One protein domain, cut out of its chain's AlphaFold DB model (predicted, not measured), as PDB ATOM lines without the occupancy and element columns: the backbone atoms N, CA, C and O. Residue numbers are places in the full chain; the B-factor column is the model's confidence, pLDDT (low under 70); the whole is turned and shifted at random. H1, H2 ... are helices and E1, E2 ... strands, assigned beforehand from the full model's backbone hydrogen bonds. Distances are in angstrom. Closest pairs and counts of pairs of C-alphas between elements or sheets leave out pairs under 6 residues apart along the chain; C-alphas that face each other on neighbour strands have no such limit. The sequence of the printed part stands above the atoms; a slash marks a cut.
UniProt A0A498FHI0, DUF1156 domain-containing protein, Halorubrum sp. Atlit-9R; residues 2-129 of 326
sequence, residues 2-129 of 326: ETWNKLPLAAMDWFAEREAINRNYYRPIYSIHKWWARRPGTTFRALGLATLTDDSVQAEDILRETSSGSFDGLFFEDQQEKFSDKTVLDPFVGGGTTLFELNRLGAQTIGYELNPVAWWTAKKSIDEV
ATOM      1  N   GLU A   2      56.705  73.426  71.586       84.69
ATOM      2  CA  GLU A   2      58.011  72.889  71.996       84.69
ATOM      3  C   GLU A   2      57.829  71.729  72.983       84.69
ATOM      4  O   GLU A   2      56.998  71.818  73.887       84.69
ATOM      5  N   THR A   3      58.600  70.649  72.836       81.62
ATOM      6  CA  THR A   3      58.460  69.427  73.654       81.62
ATOM      7  C   THR A   3      58.573  69.704  75.154       81.62
ATOM      8  O   THR A   3      57.878  69.081  75.952       81.62
ATOM      9  N   TRP A   4      59.397  70.678  75.558       86.62
ATOM     10  CA  TRP A   4      59.553  71.042  76.969       86.62
ATOM     11  C   TRP A   4      58.305  71.687  77.583       86.62
ATOM     12  O   TRP A   4      58.155  71.646  78.800       86.62
ATOM     13  N   ASN A   5      57.380  72.215  76.774       89.88
ATOM     14  CA  ASN A   5      56.106  72.737  77.277       89.88
ATOM     15  C   ASN A   5      55.166  71.620  77.751       89.88
ATOM     16  O   ASN A   5      54.251  71.887  78.519       89.88
ATOM     17  N   LYS A   6      55.402  70.371  77.328       92.50
ATOM     18  CA  LYS A   6      54.637  69.200  77.769       92.50
ATOM     19  C   LYS A   6      55.146  68.634  79.099       92.50
ATOM     20  O   LYS A   6      54.601  67.648  79.568       92.50
ATOM     21  N   LEU A   7      56.209  69.180  79.697       94.50
ATOM     22  CA  LEU A   7      56.815  68.590  80.895       94.50
ATOM     23  C   LEU A   7      56.137  69.087  82.184       94.50
ATOM     24  O   LEU A   7      56.249  70.271  82.509       94.50
ATOM     25  N   PRO A   8      55.512  68.198  82.981       93.75
ATOM     26  CA  PRO A   8      54.916  68.552  84.268       93.75
ATOM     27  C   PRO A   8      56.001  68.634  85.357       93.75
ATOM     28  O   PRO A   8      56.100  67.771  86.230       93.75
ATOM     29  N   LEU A   9      56.850  69.668  85.286       93.62
ATOM     30  CA  LEU A   9      58.108  69.770  86.045       93.62
ATOM     31  C   LEU A   9      57.945  69.588  87.562       93.62
ATOM     32  O   LEU A   9      58.725  68.855  88.165       93.62
ATOM     33  N   ALA A  10      56.928  70.205  88.172       91.88
ATOM     34  CA  ALA A  10      56.699  70.105  89.616       91.88
ATOM     35  C   ALA A  10      56.361  68.667  90.051       91.88
ATOM     36  O   ALA A  10      56.937  68.150  91.007       91.88
ATOM     37  N   ALA A  11      55.475  67.991  89.313       92.06
ATOM     38  CA  ALA A  11      55.125  66.604  89.597       92.06
ATOM     39  C   ALA A  11      56.311  65.666  89.313       92.06
ATOM     40  O   ALA A  11      56.597  64.771  90.106       92.06
ATOM     41  N   MET A  12      57.048  65.894  88.219       93.12
ATOM     42  CA  MET A  12      58.256  65.127  87.895       93.12
ATOM     43  C   MET A  12      59.290  65.168  89.024       93.12
ATOM     44  O   MET A  12      59.837  64.118  89.363       93.12
ATOM     45  N   ASP A  13      59.544  66.345  89.601       92.38
ATOM     46  CA  ASP A  13      60.502  66.518  90.698       92.38
ATOM     47  C   ASP A  13      60.050  65.763  91.958       92.38
ATOM     48  O   ASP A  13      60.799  64.953  92.511       92.38
ATOM     49  N   TRP A  14      58.770  65.897  92.321       91.69
ATOM     50  CA  TRP A  14      58.175  65.186  93.456       91.69
ATOM     51  C   TRP A  14      58.306  63.658  93.340       91.69
ATOM     52  O   TRP A  14      58.681  62.968  94.293       91.69
ATOM     53  N   PHE A  15      58.036  63.094  92.157       92.06
ATOM     54  CA  PHE A  15      58.190  61.656  91.921       92.06
ATOM     55  C   PHE A  15      59.656  61.215  91.871       92.06
ATOM     56  O   PHE A  15      59.978  60.112  92.321       92.06
ATOM     57  N   ALA A  16      60.542  62.042  91.315       92.00
ATOM     58  CA  ALA A  16      61.972  61.769  91.240       92.00
ATOM     59  C   ALA A  16      62.610  61.691  92.635       92.00
ATOM     60  O   ALA A  16      63.364  60.753  92.906       92.00
ATOM     61  N   GLU A  17      62.267  62.616  93.534       91.19
ATOM     62  CA  GLU A  17      62.758  62.635  94.915       91.19
ATOM     63  C   GLU A  17      62.338  61.370  95.678       91.19
ATOM     64  O   GLU A  17      63.165  60.678  96.280       91.19
ATOM     65  N   ARG A  18      61.058  60.993  95.581       88.69
ATOM     66  CA  ARG A  18      60.533  59.788  96.243       88.69
ATOM     67  C   ARG A  18      61.152  58.502  95.708       88.69
ATOM     68  O   ARG A  18      61.435  57.591  96.491       88.69
ATOM     69  N   GLU A  19      61.372  58.417  94.395       89.25
ATOM     70  CA  GLU A  19      62.071  57.282  93.789       89.25
ATOM     71  C   GLU A  19      63.523  57.203  94.281       89.25
ATOM     72  O   GLU A  19      64.001  56.113  94.599       89.25
ATOM     73  N   ALA A  20      64.217  58.341  94.380       84.25
ATOM     74  CA  ALA A  20      65.626  58.390  94.760       84.25
ATOM     75  C   ALA A  20      65.883  57.871  96.185       84.25
ATOM     76  O   ALA A  20      66.908  57.226  96.414       84.25
ATOM     77  N   ILE A  21      64.949  58.095  97.117       82.62
ATOM     78  CA  ILE A  21      65.076  57.659  98.517       82.62
ATOM     79  C   ILE A  21      64.953  56.131  98.651       82.62
ATOM     80  O   ILE A  21      65.736  55.521  99.370       82.62
ATOM     81  N   ASN A  22      64.010  55.495  97.940       78.12
ATOM     82  CA  ASN A  22      63.702  54.060  98.074       78.12
ATOM     83  C   ASN A  22      63.652  53.344  96.714       78.12
ATOM     84  O   ASN A  22      62.671  52.680  96.357       78.12
ATOM     85  N   ARG A  23      64.725  53.480  95.929       77.12
ATOM     86  CA  ARG A  23      64.784  52.970  94.547       77.12
ATOM     87  C   ARG A  23      64.513  51.467  94.441       77.12
ATOM     88  O   ARG A  23      63.902  51.025  93.476       77.12
ATOM     89  N   ASN A  24      64.938  50.683  95.427       74.56
ATOM     90  CA  ASN A  24      64.715  49.236  95.477       74.56
ATOM     91  C   ASN A  24      63.228  48.853  95.539       74.56
ATOM     92  O   ASN A  24      62.861  47.818  94.994       74.56
ATOM     93  N   TYR A  25      62.390  49.684  96.161       80.50
ATOM     94  CA  TYR A  25      60.950  49.462  96.240       80.50
ATOM     95  C   TYR A  25      60.238  49.911  94.957       80.50
ATOM     96  O   TYR A  25      59.445  49.171  94.383       80.50
ATOM     97  N   TYR A  26      60.557  51.113  94.464       80.81
ATOM     98  CA  TYR A  26      59.853  51.710  93.320       80.81
ATOM     99  C   TYR A  26      60.366  51.254  91.948       80.81
ATOM    100  O   TYR A  26      59.648  51.375  90.951       80.81
ATOM    101  N   ARG A  27      61.609  50.769  91.866       83.81
ATOM    102  CA  ARG A  27      62.251  50.281  90.636       83.81
ATOM    103  C   ARG A  27      63.124  49.045  90.913       83.81
ATOM    104  O   ARG A  27      64.346  49.119  90.763       83.81
ATOM    105  N   PRO A  28      62.526  47.884  91.255       83.25
ATOM    106  CA  PRO A  28      63.277  46.664  91.580       83.25
ATOM    107  C   PRO A  28      64.264  46.231  90.489       83.25
ATOM    108  O   PRO A  28      65.373  45.803  90.788       83.25
ATOM    109  N   ILE A  29      63.910  46.425  89.216       83.62
ATOM    110  CA  ILE A  29      64.778  46.122  88.068       83.62
ATOM    111  C   ILE A  29      66.108  46.897  88.106       83.62
ATOM    112  O   ILE A  29      67.162  46.377  87.739       83.62
ATOM    113  N   TYR A  30      66.116  48.117  88.654       82.75
ATOM    114  CA  TYR A  30      67.333  48.914  88.816       82.75
ATOM    115  C   TYR A  30      68.213  48.439  89.980       82.75
ATOM    116  O   TYR A  30      69.269  49.035  90.230       82.75
ATOM    117  N   SER A  31      67.814  47.368  90.665       83.00
ATOM    118  CA  SER A  31      68.588  46.695  91.707       83.00
ATOM    119  C   SER A  31      69.337  45.457  91.205       83.00
ATOM    120  O   SER A  31      70.114  44.918  91.982       83.00
ATOM    121  N   ILE A  32      69.187  45.046  89.930       83.25
ATOM    122  CA  ILE A  32      69.978  43.940  89.337       83.25
ATOM    123  C   ILE A  32      71.483  44.155  89.559       83.25
ATOM    124  O   ILE A  32      72.212  43.228  89.895       83.25
ATOM    125  N   HIS A  33      71.949  45.394  89.389       85.75
ATOM    126  CA  HIS A  33      73.308  45.794  89.734       85.75
ATOM    127  C   HIS A  33      73.332  47.256  90.179       85.75
ATOM    128  O   HIS A  33      72.640  48.115  89.614       85.75
ATOM    129  N   LYS A  34      74.164  47.570  91.178       81.75
ATOM    130  CA  LYS A  34      74.385  48.950  91.616       81.75
ATOM    131  C   LYS A  34      75.253  49.674  90.586       81.75
ATOM    132  O   LYS A  34      76.455  49.461  90.519       81.75
ATOM    133  N   TRP A  35      74.637  50.537  89.784       82.94
ATOM    134  CA  TRP A  35      75.338  51.446  88.873       82.94
ATOM    135  C   TRP A  35      75.251  52.888  89.378       82.94
ATOM    136  O   TRP A  35      74.200  53.322  89.872       82.94
ATOM    137  N   TRP A  36      76.358  53.621  89.284       70.75
ATOM    138  CA  TRP A  36      76.435  55.038  89.645       70.75
ATOM    139  C   TRP A  36      75.664  55.909  88.649       70.75
ATOM    140  O   TRP A  36      75.453  55.536  87.500       70.75
ATOM    141  N   ALA A  37      75.224  57.083  89.109       72.56
ATOM    142  CA  ALA A  37      74.580  58.109  88.283       72.56
ATOM    143  C   ALA A  37      73.322  57.670  87.496       72.56
ATOM    144  O   ALA A  37      72.926  58.346  86.547       72.56
ATOM    145  N   ARG A  38      72.645  56.582  87.896       80.69
ATOM    146  CA  ARG A  38      71.317  56.246  87.353       80.69
ATOM    147  C   ARG A  38      70.319  57.353  87.680       80.69
ATOM    148  O   ARG A  38      70.132  57.685  88.849       80.69
ATOM    149  N   ARG A  39      69.677  57.893  86.646       86.38
ATOM    150  CA  ARG A  39      68.604  58.881  86.784       86.38
ATOM    151  C   ARG A  39      67.279  58.196  87.142       86.38
ATOM    152  O   ARG A  39      67.111  57.032  86.762       86.38
ATOM    153  N   PRO A  40      66.368  58.892  87.846       90.12
ATOM    154  CA  PRO A  40      65.060  58.348  88.187       90.12
ATOM    155  C   PRO A  40      64.286  57.921  86.940       90.12
ATOM    156  O   PRO A  40      64.221  58.651  85.946       90.12
ATOM    157  N   GLY A  41      63.699  56.731  86.996       91.31
ATOM    158  CA  GLY A  41      62.862  56.204  85.928       91.31
ATOM    159  C   GLY A  41      61.600  57.040  85.727       91.31
ATOM    160  O   GLY A  41      61.165  57.236  84.598       91.31
ATOM    161  N   THR A  42      61.040  57.598  86.805       92.38
ATOM    162  CA  THR A  42      59.907  58.536  86.744       92.38
ATOM    163  C   THR A  42      60.191  59.724  85.824       92.38
ATOM    164  O   THR A  42      59.369  60.045  84.969       92.38
ATOM    165  N   THR A  43      61.381  60.321  85.912       93.56
ATOM    166  CA  THR A  43      61.796  61.414  85.024       93.56
ATOM    167  C   THR A  43      61.813  60.969  83.562       93.56
ATOM    168  O   THR A  43      61.245  61.641  82.704       93.56
ATOM    169  N   PHE A  44      62.428  59.821  83.269       93.81
ATOM    170  CA  PHE A  44      62.556  59.319  81.897       93.81
ATOM    171  C   PHE A  44      61.233  58.868  81.288       93.81
ATOM    172  O   PHE A  44      61.025  59.048  80.091       93.81
ATOM    173  N   ARG A  45      60.304  58.360  82.099       93.81
ATOM    174  CA  ARG A  45      58.950  58.049  81.644       93.81
ATOM    175  C   ARG A  45      58.188  59.305  81.219       93.81
ATOM    176  O   ARG A  45      57.580  59.301  80.154       93.81
ATOM    177  N   ALA A  46      58.255  60.385  82.003       95.31
ATOM    178  CA  ALA A  46      57.619  61.656  81.646       95.31
ATOM    179  C   ALA A  46      58.262  62.295  80.403       95.31
ATOM    180  O   ALA A  46      57.548  62.734  79.504       95.31
ATOM    181  N   LEU A  47      59.599  62.269  80.305       95.25
ATOM    182  CA  LEU A  47      60.327  62.686  79.099       95.25
ATOM    183  C   LEU A  47      59.902  61.869  77.873       95.25
ATOM    184  O   LEU A  47      59.689  62.430  76.799       95.25
ATOM    185  N   GLY A  48      59.752  60.554  78.040       94.75
ATOM    186  CA  GLY A  48      59.266  59.647  77.011       94.75
ATOM    187  C   GLY A  48      57.880  60.014  76.516       94.75
ATOM    188  O   GLY A  48      57.697  60.199  75.320       94.75
ATOM    189  N   LEU A  49      56.926  60.193  77.428       95.44
ATOM    190  CA  LEU A  49      55.572  60.611  77.073       95.44
ATOM    191  C   LEU A  49      55.584  61.951  76.335       95.44
ATOM    192  O   LEU A  49      55.078  62.014  75.222       95.44
ATOM    193  N   ALA A  50      56.261  62.969  76.870       95.12
ATOM    194  CA  ALA A  50      56.345  64.287  76.239       95.12
ATOM    195  C   ALA A  50      56.938  64.232  74.823       95.12
ATOM    196  O   ALA A  50      56.485  64.946  73.927       95.12
ATOM    197  N   THR A  51      57.935  63.371  74.617       94.25
ATOM    198  CA  THR A  51      58.628  63.228  73.333       94.25
ATOM    199  C   THR A  51      57.830  62.400  72.326       94.25
ATOM    200  O   THR A  51      57.841  62.714  71.139       94.25
ATOM    201  N   LEU A  52      57.167  61.330  72.772       93.94
ATOM    202  CA  LEU A  52      56.532  60.348  71.889       93.94
ATOM    203  C   LEU A  52      55.073  60.686  71.554       93.94
ATOM    204  O   LEU A  52      54.571  60.227  70.529       93.94
ATOM    205  N   THR A  53      54.387  61.482  72.380       93.50
ATOM    206  CA  THR A  53      53.027  61.957  72.085       93.50
ATOM    207  C   THR A  53      53.016  63.141  71.121       93.50
ATOM    208  O   THR A  53      53.922  63.978  71.132       93.50
ATOM    209  N   ASP A  54      51.947  63.259  70.331       91.62
ATOM    210  CA  ASP A  54      51.742  64.386  69.423       91.62
ATOM    211  C   ASP A  54      51.496  65.723  70.152       91.62
ATOM    212  O   ASP A  54      51.456  65.807  71.381       91.62
ATOM    213  N   ASP A  55      51.396  66.806  69.383       91.19
ATOM    214  CA  ASP A  55      51.302  68.183  69.880       91.19
ATOM    215  C   ASP A  55      49.955  68.560  70.509       91.19
ATOM    216  O   ASP A  55      49.846  69.654  71.064       91.19
ATOM    217  N   SER A  56      48.952  67.679  70.458       91.81
ATOM    218  CA  SER A  56      47.696  67.889  71.184       91.81
ATOM    219  C   SER A  56      47.855  67.675  72.689       91.81
ATOM    220  O   SER A  56      47.185  68.352  73.465       91.81
ATOM    221  N   VAL A  57      48.786  66.809  73.098       94.31
ATOM    222  CA  VAL A  57      49.038  66.457  74.501       94.31
ATOM    223  C   VAL A  57      49.745  67.595  75.233       94.31
ATOM    224  O   VAL A  57      50.790  68.078  74.787       94.31
ATOM    225  N   GLN A  58      49.181  67.998  76.372       94.75
ATOM    226  CA  GLN A  58      49.709  69.011  77.286       94.75
ATOM    227  C   GLN A  58      50.358  68.378  78.526       94.75
ATOM    228  O   GLN A  58      50.280  67.168  78.751       94.75
ATOM    229  N   ALA A  59      51.002  69.201  79.359       94.69
ATOM    230  CA  ALA A  59      51.643  68.734  80.589       94.69
ATOM    231  C   ALA A  59      50.648  68.063  81.550       94.69
ATOM    232  O   ALA A  59      50.958  67.031  82.147       94.69
ATOM    233  N   GLU A  60      49.434  68.606  81.640       93.81
ATOM    234  CA  GLU A  60      48.362  68.110  82.501       93.81
ATOM    235  C   GLU A  60      47.777  66.777  82.016       93.81
ATOM    236  O   GLU A  60      47.229  66.027  82.824       93.81
ATOM    237  N   ASP A  61      47.903  66.461  80.724       94.81
ATOM    238  CA  ASP A  61      47.503  65.160  80.178       94.81
ATOM    239  C   ASP A  61      48.530  64.076  80.531       94.81
ATOM    240  O   ASP A  61      48.180  62.915  80.759       94.81
ATOM    241  N   ILE A  62      49.816  64.445  80.592       95.06
ATOM    242  CA  ILE A  62      50.893  63.522  80.960       95.06
ATOM    243  C   ILE A  62      50.803  63.165  82.435       95.06
ATOM    244  O   ILE A  62      50.781  61.980  82.776       95.06
ATOM    245  N   LEU A  63      50.791  64.171  83.304       94.94
ATOM    246  CA  LEU A  63      50.763  63.979  84.746       94.94
ATOM    247  C   LEU A  63      50.214  65.233  85.418       94.94
ATOM    248  O   LEU A  63      50.838  66.293  85.363       94.94
ATOM    249  N   ARG A  64      49.091  65.092  86.119       93.19
ATOM    250  CA  ARG A  64      48.506  66.172  86.916       93.19
ATOM    251  C   ARG A  64      48.196  65.705  88.327       93.19
ATOM    252  O   ARG A  64      47.969  64.522  88.581       93.19
ATOM    253  N   GLU A  65      48.186  66.664  89.239       92.94
ATOM    254  CA  GLU A  65      47.679  66.475  90.591       92.94
ATOM    255  C   GLU A  65      46.174  66.765  90.605       92.94
ATOM    256  O   GLU A  65      45.704  67.775  90.075       92.94
ATOM    257  N   THR A  66      45.402  65.858  91.187       90.75
ATOM    258  CA  THR A  66      43.962  66.007  91.361       90.75
ATOM    259  C   THR A  66      43.664  66.889  92.569       90.75
ATOM    260  O   THR A  66      44.475  67.050  93.480       90.75
ATOM    261  N   SER A  67      42.437  67.405  92.658       90.19
ATOM    262  CA  SER A  67      41.990  68.192  93.817       90.19
ATOM    263  C   SER A  67      42.017  67.429  95.151       90.19
ATOM    264  O   SER A  67      41.962  68.053  96.206       90.19
ATOM    265  N   SER A  68      42.105  66.093  95.122       91.12
ATOM    266  CA  SER A  68      42.255  65.241  96.307       91.12
ATOM    267  C   SER A  68      43.714  65.015  96.727       91.12
ATOM    268  O   SER A  68      43.951  64.227  97.641       91.12
ATOM    269  N   GLY A  69      44.688  65.639  96.053       88.25
ATOM    270  CA  GLY A  69      46.122  65.418  96.281       88.25
ATOM    271  C   GLY A  69      46.629  64.070  95.753       88.25
ATOM    272  O   GLY A  69      47.632  63.542  96.230       88.25
ATOM    273  N   SER A  70      45.894  63.448  94.826       90.94
ATOM    274  CA  SER A  70      46.323  62.238  94.107       90.94
ATOM    275  C   SER A  70      46.877  62.616  92.732       90.94
ATOM    276  O   SER A  70      46.796  63.773  92.342       90.94
ATOM    277  N   PHE A  71      47.428  61.661  91.982       93.44
ATOM    278  CA  PHE A  71      47.949  61.919  90.636       93.44
ATOM    279  C   PHE A  71      47.268  61.024  89.600       93.44
ATOM    280  O   PHE A  71      47.027  59.846  89.872       93.44
ATOM    281  N   ASP A  72      46.983  61.573  88.420       94.12
ATOM    282  CA  ASP A  72      46.464  60.851  87.254       94.12
ATOM    283  C   ASP A  72      47.102  61.365  85.943       94.12
ATOM    284  O   ASP A  72      47.958  62.255  85.956       94.12
ATOM    285  N   GLY A  73      46.746  60.737  84.818       94.31
ATOM    286  CA  GLY A  73      47.260  61.049  83.478       94.31
ATOM    287  C   GLY A  73      47.955  59.869  82.793       94.31
ATOM    288  O   GLY A  73      48.105  58.786  83.375       94.31
ATOM    289  N   LEU A  74      48.437  60.103  81.566       94.31
ATOM    290  CA  LEU A  74      49.112  59.103  80.721       94.31
ATOM    291  C   LEU A  74      50.285  58.413  81.435       94.31
ATOM    292  O   LEU A  74      50.641  57.274  81.126       94.31
ATOM    293  N   PHE A  75      50.892  59.087  82.413       93.94
ATOM    294  CA  PHE A  75      51.965  58.543  83.231       93.94
ATOM    295  C   PHE A  75      51.595  57.229  83.928       93.94
ATOM    296  O   PHE A  75      52.446  56.341  84.020       93.94
ATOM    297  N   PHE A  76      50.356  57.057  84.386       92.56
ATOM    298  CA  PHE A  76      49.925  55.846  85.102       92.56
ATOM    299  C   PHE A  76      49.270  54.802  84.205       92.56
ATOM    300  O   PHE A  76      49.061  53.668  84.632       92.56
ATOM    301  N   GLU A  77      48.967  55.170  82.969       90.50
ATOM    302  CA  GLU A  77      48.314  54.290  82.017       90.50
ATOM    303  C   GLU A  77      49.313  53.322  81.371       90.50
ATOM    304  O   GLU A  77      50.463  53.672  81.064       90.50
ATOM    305  N   ASP A  78      48.850  52.096  81.130       84.50
ATOM    306  CA  ASP A  78      49.545  51.154  80.265       84.50
ATOM    307  C   ASP A  78      49.426  51.636  78.816       84.50
ATOM    308  O   ASP A  78      48.338  51.666  78.242       84.50
ATOM    309  N   GLN A  79      50.553  52.052  78.238       82.69
ATOM    310  CA  GLN A  79      50.589  52.545  76.864       82.69
ATOM    311  C   GLN A  79      50.625  51.396  75.840       82.69
ATOM    312  O   GLN A  79      50.575  51.676  74.645       82.69
ATOM    313  N   GLN A  80      50.673  50.126  76.274       78.12
ATOM    314  CA  GLN A  80      50.683  48.939  75.412       78.12
ATOM    315  C   GLN A  80      51.667  49.089  74.234       78.12
ATOM    316  O   GLN A  80      52.847  49.368  74.428       78.12
ATOM    317  N   GLU A  81      51.178  48.943  72.999       78.19
ATOM    318  CA  GLU A  81      51.941  49.087  71.759       78.19
ATOM    319  C   GLU A  81      51.775  50.475  71.112       78.19
ATOM    320  O   GLU A  81      52.100  50.650  69.937       78.19
ATOM    321  N   LYS A  82      51.279  51.485  71.847       86.62
ATOM    322  CA  LYS A  82      50.990  52.830  71.309       86.62
ATOM    323  C   LYS A  82      52.185  53.464  70.605       86.62
ATOM    324  O   LYS A  82      51.996  54.204  69.646       86.62
ATOM    325  N   PHE A  83      53.396  53.179  71.079       94.31
ATOM    326  CA  PHE A  83      54.634  53.686  70.491       94.31
ATOM    327  C   PHE A  83      55.476  52.588  69.825       94.31
ATOM    328  O   PHE A  83      56.673  52.778  69.631       94.31
ATOM    329  N   SER A  84      54.873  51.455  69.452       93.69
ATOM    330  CA  SER A  84      55.557  50.328  68.786       93.69
ATOM    331  C   SER A  84      56.169  50.683  67.429       93.69
ATOM    332  O   SER A  84      57.137  50.053  67.007       93.69
ATOM    333  N   ASP A  85      55.663  51.732  66.774       94.31
ATOM    334  CA  ASP A  85      56.201  52.288  65.529       94.31
ATOM    335  C   ASP A  85      57.407  53.221  65.750       94.31
ATOM    336  O   ASP A  85      58.016  53.694  64.788       94.31
ATOM    337  N   LYS A  86      57.764  53.518  67.007       96.00
ATOM    338  CA  LYS A  86      58.864  54.419  67.364       96.00
ATOM    339  C   LYS A  86      60.124  53.633  67.693       96.00
ATOM    340  O   LYS A  86      60.092  52.638  68.410       96.00
ATOM    341  N   THR A  87      61.256  54.134  67.205       96.50
ATOM    342  CA  THR A  87      62.590  53.642  67.567       96.50
ATOM    343  C   THR A  87      63.364  54.741  68.277       96.50
ATOM    344  O   THR A  87      63.482  55.849  67.755       96.50
ATOM    345  N   VAL A  88      63.911  54.431  69.450       95.81
ATOM    346  CA  VAL A  88      64.729  55.346  70.246       95.81
ATOM    347  C   VAL A  88      66.156  54.828  70.331       95.81
ATOM    348  O   VAL A  88      66.388  53.676  70.691       95.81
ATOM    349  N   LEU A  89      67.111  55.704  70.024       96.50
ATOM    350  CA  LEU A  89      68.538  55.446  70.148       96.50
ATOM    351  C   LEU A  89      69.102  56.206  71.353       96.50
ATOM    352  O   LEU A  89      69.043  57.434  71.381       96.50
ATOM    353  N   ASP A  90      69.703  55.485  72.298       95.06
ATOM    354  CA  ASP A  90      70.528  56.062  73.363       95.06
ATOM    355  C   ASP A  90      72.001  55.642  73.174       95.06
ATOM    356  O   ASP A  90      72.369  54.503  73.472       95.06
ATOM    357  N   PRO A  91      72.876  56.520  72.651       95.12
ATOM    358  CA  PRO A  91      74.279  56.181  72.431       95.12
ATOM    359  C   PRO A  91      75.120  56.150  73.721       95.12
ATOM    360  O   PRO A  91      76.295  55.793  73.648       95.12
ATOM    361  N   PHE A  92      74.550  56.521  74.877       92.00
ATOM    362  CA  PHE A  92      75.233  56.606  76.172       92.00
ATOM    363  C   PHE A  92      74.353  56.041  77.292       92.00
ATOM    364  O   PHE A  92      74.027  56.715  78.271       92.00
ATOM    365  N   VAL A  93      73.985  54.769  77.137       91.31
ATOM    366  CA  VAL A  93      72.962  54.088  77.943       91.31
ATOM    367  C   VAL A  93      73.251  54.147  79.442       91.31
ATOM    368  O   VAL A  93      72.323  54.234  80.257       91.31
ATOM    369  N   GLY A  94      74.527  54.038  79.827       90.25
ATOM    370  CA  GLY A  94      74.940  53.926  81.214       90.25
ATOM    371  C   GLY A  94      74.147  52.835  81.925       90.25
ATOM    372  O   GLY A  94      74.186  51.657  81.581       90.25
ATOM    373  N   GLY A  95      73.367  53.243  82.922       86.81
ATOM    374  CA  GLY A  95      72.547  52.324  83.695       86.81
ATOM    375  C   GLY A  95      71.278  51.814  83.000       86.81
ATOM    376  O   GLY A  95      70.585  51.016  83.621       86.81
ATOM    377  N   GLY A  96      70.926  52.246  81.789       91.56
ATOM    378  CA  GLY A  96      69.788  51.686  81.046       91.56
ATOM    379  C   GLY A  96      68.429  52.344  81.269       91.56
ATOM    380  O   GLY A  96      67.449  51.858  80.710       91.56
ATOM    381  N   THR A  97      68.343  53.432  82.044       92.06
ATOM    382  CA  THR A  97      67.064  54.082  82.387       92.06
ATOM    383  C   THR A  97      66.262  54.467  81.137       92.06
ATOM    384  O   THR A  97      65.082  54.138  81.053       92.06
ATOM    385  N   THR A  98      66.896  55.102  80.143       93.25
ATOM    386  CA  THR A  98      66.241  55.508  78.889       93.25
ATOM    387  C   THR A  98      65.642  54.318  78.152       93.25
ATOM    388  O   THR A  98      64.456  54.315  77.837       93.25
ATOM    389  N   LEU A  99      66.454  53.286  77.901       93.31
ATOM    390  CA  LEU A  99      66.024  52.120  77.135       93.31
ATOM    391  C   LEU A  99      64.853  51.415  77.816       93.31
ATOM    392  O   LEU A  99      63.895  51.038  77.150       93.31
ATOM    393  N   PHE A 100      64.922  51.259  79.137       91.06
ATOM    394  CA  PHE A 100      63.909  50.542  79.895       91.06
ATOM    395  C   PHE A 100      62.587  51.311  79.980       91.06
ATOM    396  O   PHE A 100      61.534  50.755  79.678       91.06
ATOM    397  N   GLU A 101      62.613  52.590  80.369       92.06
ATOM    398  CA  GLU A 101      61.374  53.362  80.531       92.06
ATOM    399  C   GLU A 101      60.664  53.583  79.192       92.06
ATOM    400  O   GLU A 101      59.438  53.539  79.146       92.06
ATOM    401  N   LEU A 102      61.409  53.755  78.096       93.38
ATOM    402  CA  LEU A 102      60.811  53.923  76.769       93.38
ATOM    403  C   LEU A 102      60.339  52.595  76.171       93.38
ATOM    404  O   LEU A 102      59.289  52.565  75.531       93.38
ATOM    405  N   ASN A 103      61.028  51.486  76.455       91.81
ATOM    406  CA  ASN A 103      60.530  50.158  76.103       91.81
ATOM    407  C   ASN A 103      59.216  49.827  76.829       91.81
ATOM    408  O   ASN A 103      58.297  49.304  76.211       91.81
ATOM    409  N   ARG A 104      59.057  50.238  78.095       90.06
ATOM    410  CA  ARG A 104      57.784  50.116  78.839       90.06
ATOM    411  C   ARG A 104      56.650  50.988  78.311       90.06
ATOM    412  O   ARG A 104      55.508  50.791  78.712       90.06
ATOM    413  N   LEU A 105      56.952  51.983  77.482       92.56
ATOM    414  CA  LEU A 105      55.941  52.738  76.745       92.56
ATOM    415  C   LEU A 105      55.580  52.049  75.410       92.56
ATOM    416  O   LEU A 105      54.679  52.504  74.717       92.56
ATOM    417  N   GLY A 106      56.265  50.961  75.050       91.81
ATOM    418  CA  GLY A 106      56.056  50.204  73.817       91.81
ATOM    419  C   GLY A 106      57.051  50.532  72.702       91.81
ATOM    420  O   GLY A 106      56.994  49.899  71.654       91.81
ATOM    421  N   ALA A 107      57.974  51.483  72.896       94.31
ATOM    422  CA  ALA A 107      58.950  51.844  71.868       94.31
ATOM    423  C   ALA A 107      60.044  50.781  71.686       94.31
ATOM    424  O   ALA A 107      60.491  50.133  72.638       94.31
ATOM    425  N   GLN A 108      60.540  50.659  70.455       94.12
ATOM    426  CA  GLN A 108      61.764  49.917  70.162       94.12
ATOM    427  C   GLN A 108      62.961  50.729  70.657       94.12
ATOM    428  O   GLN A 108      63.058  51.926  70.376       94.12
ATOM    429  N   THR A 109      63.885  50.110  71.391       94.19
ATOM    430  CA  THR A 109      65.034  50.821  71.962       94.19
ATOM    431  C   THR A 109      66.353  50.184  71.540       94.19
ATOM    432  O   THR A 109      66.521  48.967  71.539       94.19
ATOM    433  N   ILE A 110      67.298  51.029  71.135       95.88
ATOM    434  CA  ILE A 110      68.648  50.658  70.713       95.88
ATOM    435  C   ILE A 110      69.610  51.445  71.587       95.88
ATOM    436  O   ILE A 110      69.433  52.650  71.768       95.88
ATOM    437  N   GLY A 111      70.647  50.796  72.109       94.50
ATOM    438  CA  GLY A 111      71.628  51.514  72.902       94.50
ATOM    439  C   GLY A 111      73.048  50.992  72.816       94.50
ATOM    440  O   GLY A 111      73.285  49.809  72.565       94.50
ATOM    441  N   TYR A 112      73.985  51.911  73.042       95.19
ATOM    442  CA  TYR A 112      75.422  51.661  73.059       95.19
ATOM    443  C   TYR A 112      76.010  51.998  74.429       95.19
ATOM    444  O   TYR A 112      75.654  52.995  75.055       95.19
ATOM    445  N   GLU A 113      76.924  51.152  74.897       94.25
ATOM    446  CA  GLU A 113      77.650  51.359  76.145       94.25
ATOM    447  C   GLU A 113      79.007  50.657  76.064       94.25
ATOM    448  O   GLU A 113      79.088  49.493  75.669       94.25
ATOM    449  N   LEU A 114      80.071  51.382  76.409       94.69
ATOM    450  CA  LEU A 114      81.444  50.882  76.350       94.69
ATOM    451  C   LEU A 114      81.792  50.076  77.602       94.69
ATOM    452  O   LEU A 114      82.569  49.122  77.536       94.69
ATOM    453  N   ASN A 115      81.251  50.466  78.757       93.06
ATOM    454  CA  ASN A 115      81.527  49.776  80.001       93.06
ATOM    455  C   ASN A 115      80.800  48.418  80.027       93.06
ATOM    456  O   ASN A 115      79.569  48.380  79.998       93.06
ATOM    457  N   PRO A 116      81.523  47.290  80.155       93.56
ATOM    458  CA  PRO A 116      80.922  45.962  80.041       93.56
ATOM    459  C   PRO A 116      79.906  45.659  81.151       93.56
ATOM    460  O   PRO A 116      78.935  44.946  80.906       93.56
ATOM    461  N   VAL A 117      80.084  46.220  82.352       91.88
ATOM    462  CA  VAL A 117      79.155  46.035  83.479       91.88
ATOM    463  C   VAL A 117      77.868  46.819  83.242       91.88
ATOM    464  O   VAL A 117      76.775  46.281  83.420       91.88
ATOM    465  N   ALA A 118      77.977  48.074  82.806       91.12
ATOM    466  CA  ALA A 118      76.826  48.909  82.477       91.12
ATOM    467  C   ALA A 118      76.025  48.328  81.307       91.12
ATOM    468  O   ALA A 118      74.817  48.121  81.434       91.12
ATOM    469  N   TRP A 119      76.718  47.954  80.228       92.81
ATOM    470  CA  TRP A 119      76.135  47.277  79.073       92.81
ATOM    471  C   TRP A 119      75.391  46.005  79.484       92.81
ATOM    472  O   TRP A 119      74.217  45.839  79.151       92.81
ATOM    473  N   TRP A 120      76.043  45.128  80.260       92.56
ATOM    474  CA  TRP A 120      75.434  43.884  80.726       92.56
ATOM    475  C   TRP A 120      74.201  44.163  81.581       92.56
ATOM    476  O   TRP A 120      73.162  43.540  81.378       92.56
ATOM    477  N   THR A 121      74.283  45.137  82.489       90.94
ATOM    478  CA  THR A 121      73.162  45.483  83.367       90.94
ATOM    479  C   THR A 121      71.975  46.013  82.565       90.94
ATOM    480  O   THR A 121      70.848  45.583  82.801       90.94
ATOM    481  N   ALA A 122      72.205  46.924  81.615       91.25
ATOM    482  CA  ALA A 122      71.147  47.476  80.775       91.25
ATOM    483  C   ALA A 122      70.495  46.374  79.928       91.25
ATOM    484  O   ALA A 122      69.277  46.224  79.952       91.25
ATOM    485  N   LYS A 123      71.313  45.534  79.282       91.00
ATOM    486  CA  LYS A 123      70.848  44.390  78.494       91.00
ATOM    487  C   LYS A 123      70.006  43.425  79.333       91.00
ATOM    488  O   LYS A 123      68.888  43.099  78.959       91.00
ATOM    489  N   LYS A 124      70.505  43.000  80.497       90.31
ATOM    490  CA  LYS A 124      69.798  42.065  81.389       90.31
ATOM    491  C   LYS A 124      68.564  42.648  82.065       90.31
ATOM    492  O   LYS A 124      67.743  41.879  82.545       90.31
ATOM    493  N   SER A 125      68.409  43.969  82.071       87.69
ATOM    494  CA  SER A 125      67.180  44.615  82.543       87.69
ATOM    495  C   SER A 125      66.038  44.566  81.516       87.69
ATOM    496  O   SER A 125      64.908  44.875  81.885       87.69
ATOM    497  N   ILE A 126      66.323  44.222  80.251       87.19
ATOM    498  CA  ILE A 126      65.354  44.205  79.135       87.19
ATOM    499  C   ILE A 126      65.229  42.809  78.506       87.19
ATOM    500  O   ILE A 126      64.171  42.485  77.978       87.19
ATOM    501  N   ASP A 127      66.284  41.982  78.557       88.25
ATOM    502  CA  ASP A 127      66.274  40.601  78.055       88.25
ATOM    503  C   ASP A 127      65.025  39.839  78.544       88.25
ATOM    504  O   ASP A 127      64.689  39.863  79.731       88.25
ATOM    505  N   GLU A 128      64.388  39.095  77.640       87.81
ATOM    506  CA  GLU A 128      63.325  38.163  78.009       87.81
ATOM    507  C   GLU A 128      63.868  37.057  78.919       87.81
ATOM    508  O   GLU A 128      64.950  36.496  78.697       87.81
ATOM    509  N   VAL A 129      63.096  36.723  79.952       88.88
ATOM    510  CA  VAL A 129      63.447  35.691  80.927       88.88
ATOM    511  C   VAL A 129      62.293  34.709  81.058       88.88
ATOM    512  O   VAL A 129      61.156  35.096  81.318       88.88
TER     513      VAL A 129
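This is residues 2 to 129 of the 326 residues of the protein "DUF1156 domain-containing protein" of Halorubrum sp. Atlit-9R (UniProt A0A498FHI0). One helix, H5, runs through the middle, with H2 packed along its residues 41 to 46 and H7 crossing it at a steep angle; the short two-stranded sheet E1 E2 packs on H7 along its residues 97 to 103. The small helices H1 and H6 pack on H5 with its later residues, H3 and H4 follow H2 at its far end, and H8 lies beyond H7. The printed part has 128 residues, with eight named helices and two named strands in the order H1 H2 H3 H4 H5 H6 E1 H7 E2 H8; the sheet, order E1, E2, is parallel and the class is mostly helix. It is compact, with a radius of gyration of the C-alphas of 14.7 A and spans of 45 by 34 by 27 A.

Find C-alpha 3 at (58.460, 69.427, 73.654), where H1, residues 3 to 6, begins. H2, residues 9 to 21, then runs 18.7 A, followed by H3, residues 23 to 26, and H4, residues 28 to 31. Look next for C-alpha 41 at (62.862, 56.204, 85.928); from there H5, residues 41 to 52, runs 15.9 A. H6 is residues 59 to 62, E1 residues 87 to 90, H7 residues 97 to 103 and E2 residues 108 to 111. H8, residues 116 to 124, runs 11.9 A and ends at C-alpha 124, (69.798, 42.065, 81.389).

Begin at H5, the hub, which touches four helices. Its residues 41 to 46 touch H2, opposite ways at a shallow tilt of 33 degrees, only just short of steep; the closest C-alphas, of Met 12 and Thr 43, are 5.9 A apart. H7 touches H5 at a steep tilt of 50 degrees, the same way, closest at C-alphas 45 and 101, 5.4 A. Residues 50 to 51 of H5 touch H1, closest at C-alphas 50 and 6, 5.4 A, and residues 46 to 50 touch H6, closest at C-alphas 49 and 62, 6.7 A. E1, H7 and E2 form a strand-helix-strand unit, two parallel strands joined through a helix, with a right-handed crossover. Look across the strands for N 88 and O 108, 2.8 A, within hydrogen-bond range. The closest C-alphas of H7 and E2, of Leu 99 and Thr 109, are 5.4 A apart. H8 only just touches H7, with 3 pairs of C-alphas within 8 A, closest at C-alphas 99 and 122, 7.8 A, and is near H4. H3 and H4 touch only at the corner, closest at C-alphas 24 and 31, 6.0 A. In H2, H5, H7 and H8 every O i to N i+4 pair is within hydrogen-bond range; the other helices are too short for one.

The C-alphas of Ser 67 and Pro 116 are the two farthest apart, 46.9 A. The link from H6 to E1, residues 63 to 86, is long; in it residues 64 to 65 pair antiparallel with 71 to 72. The printed part has no cut, and no printed residue is under 70 in pLDDT.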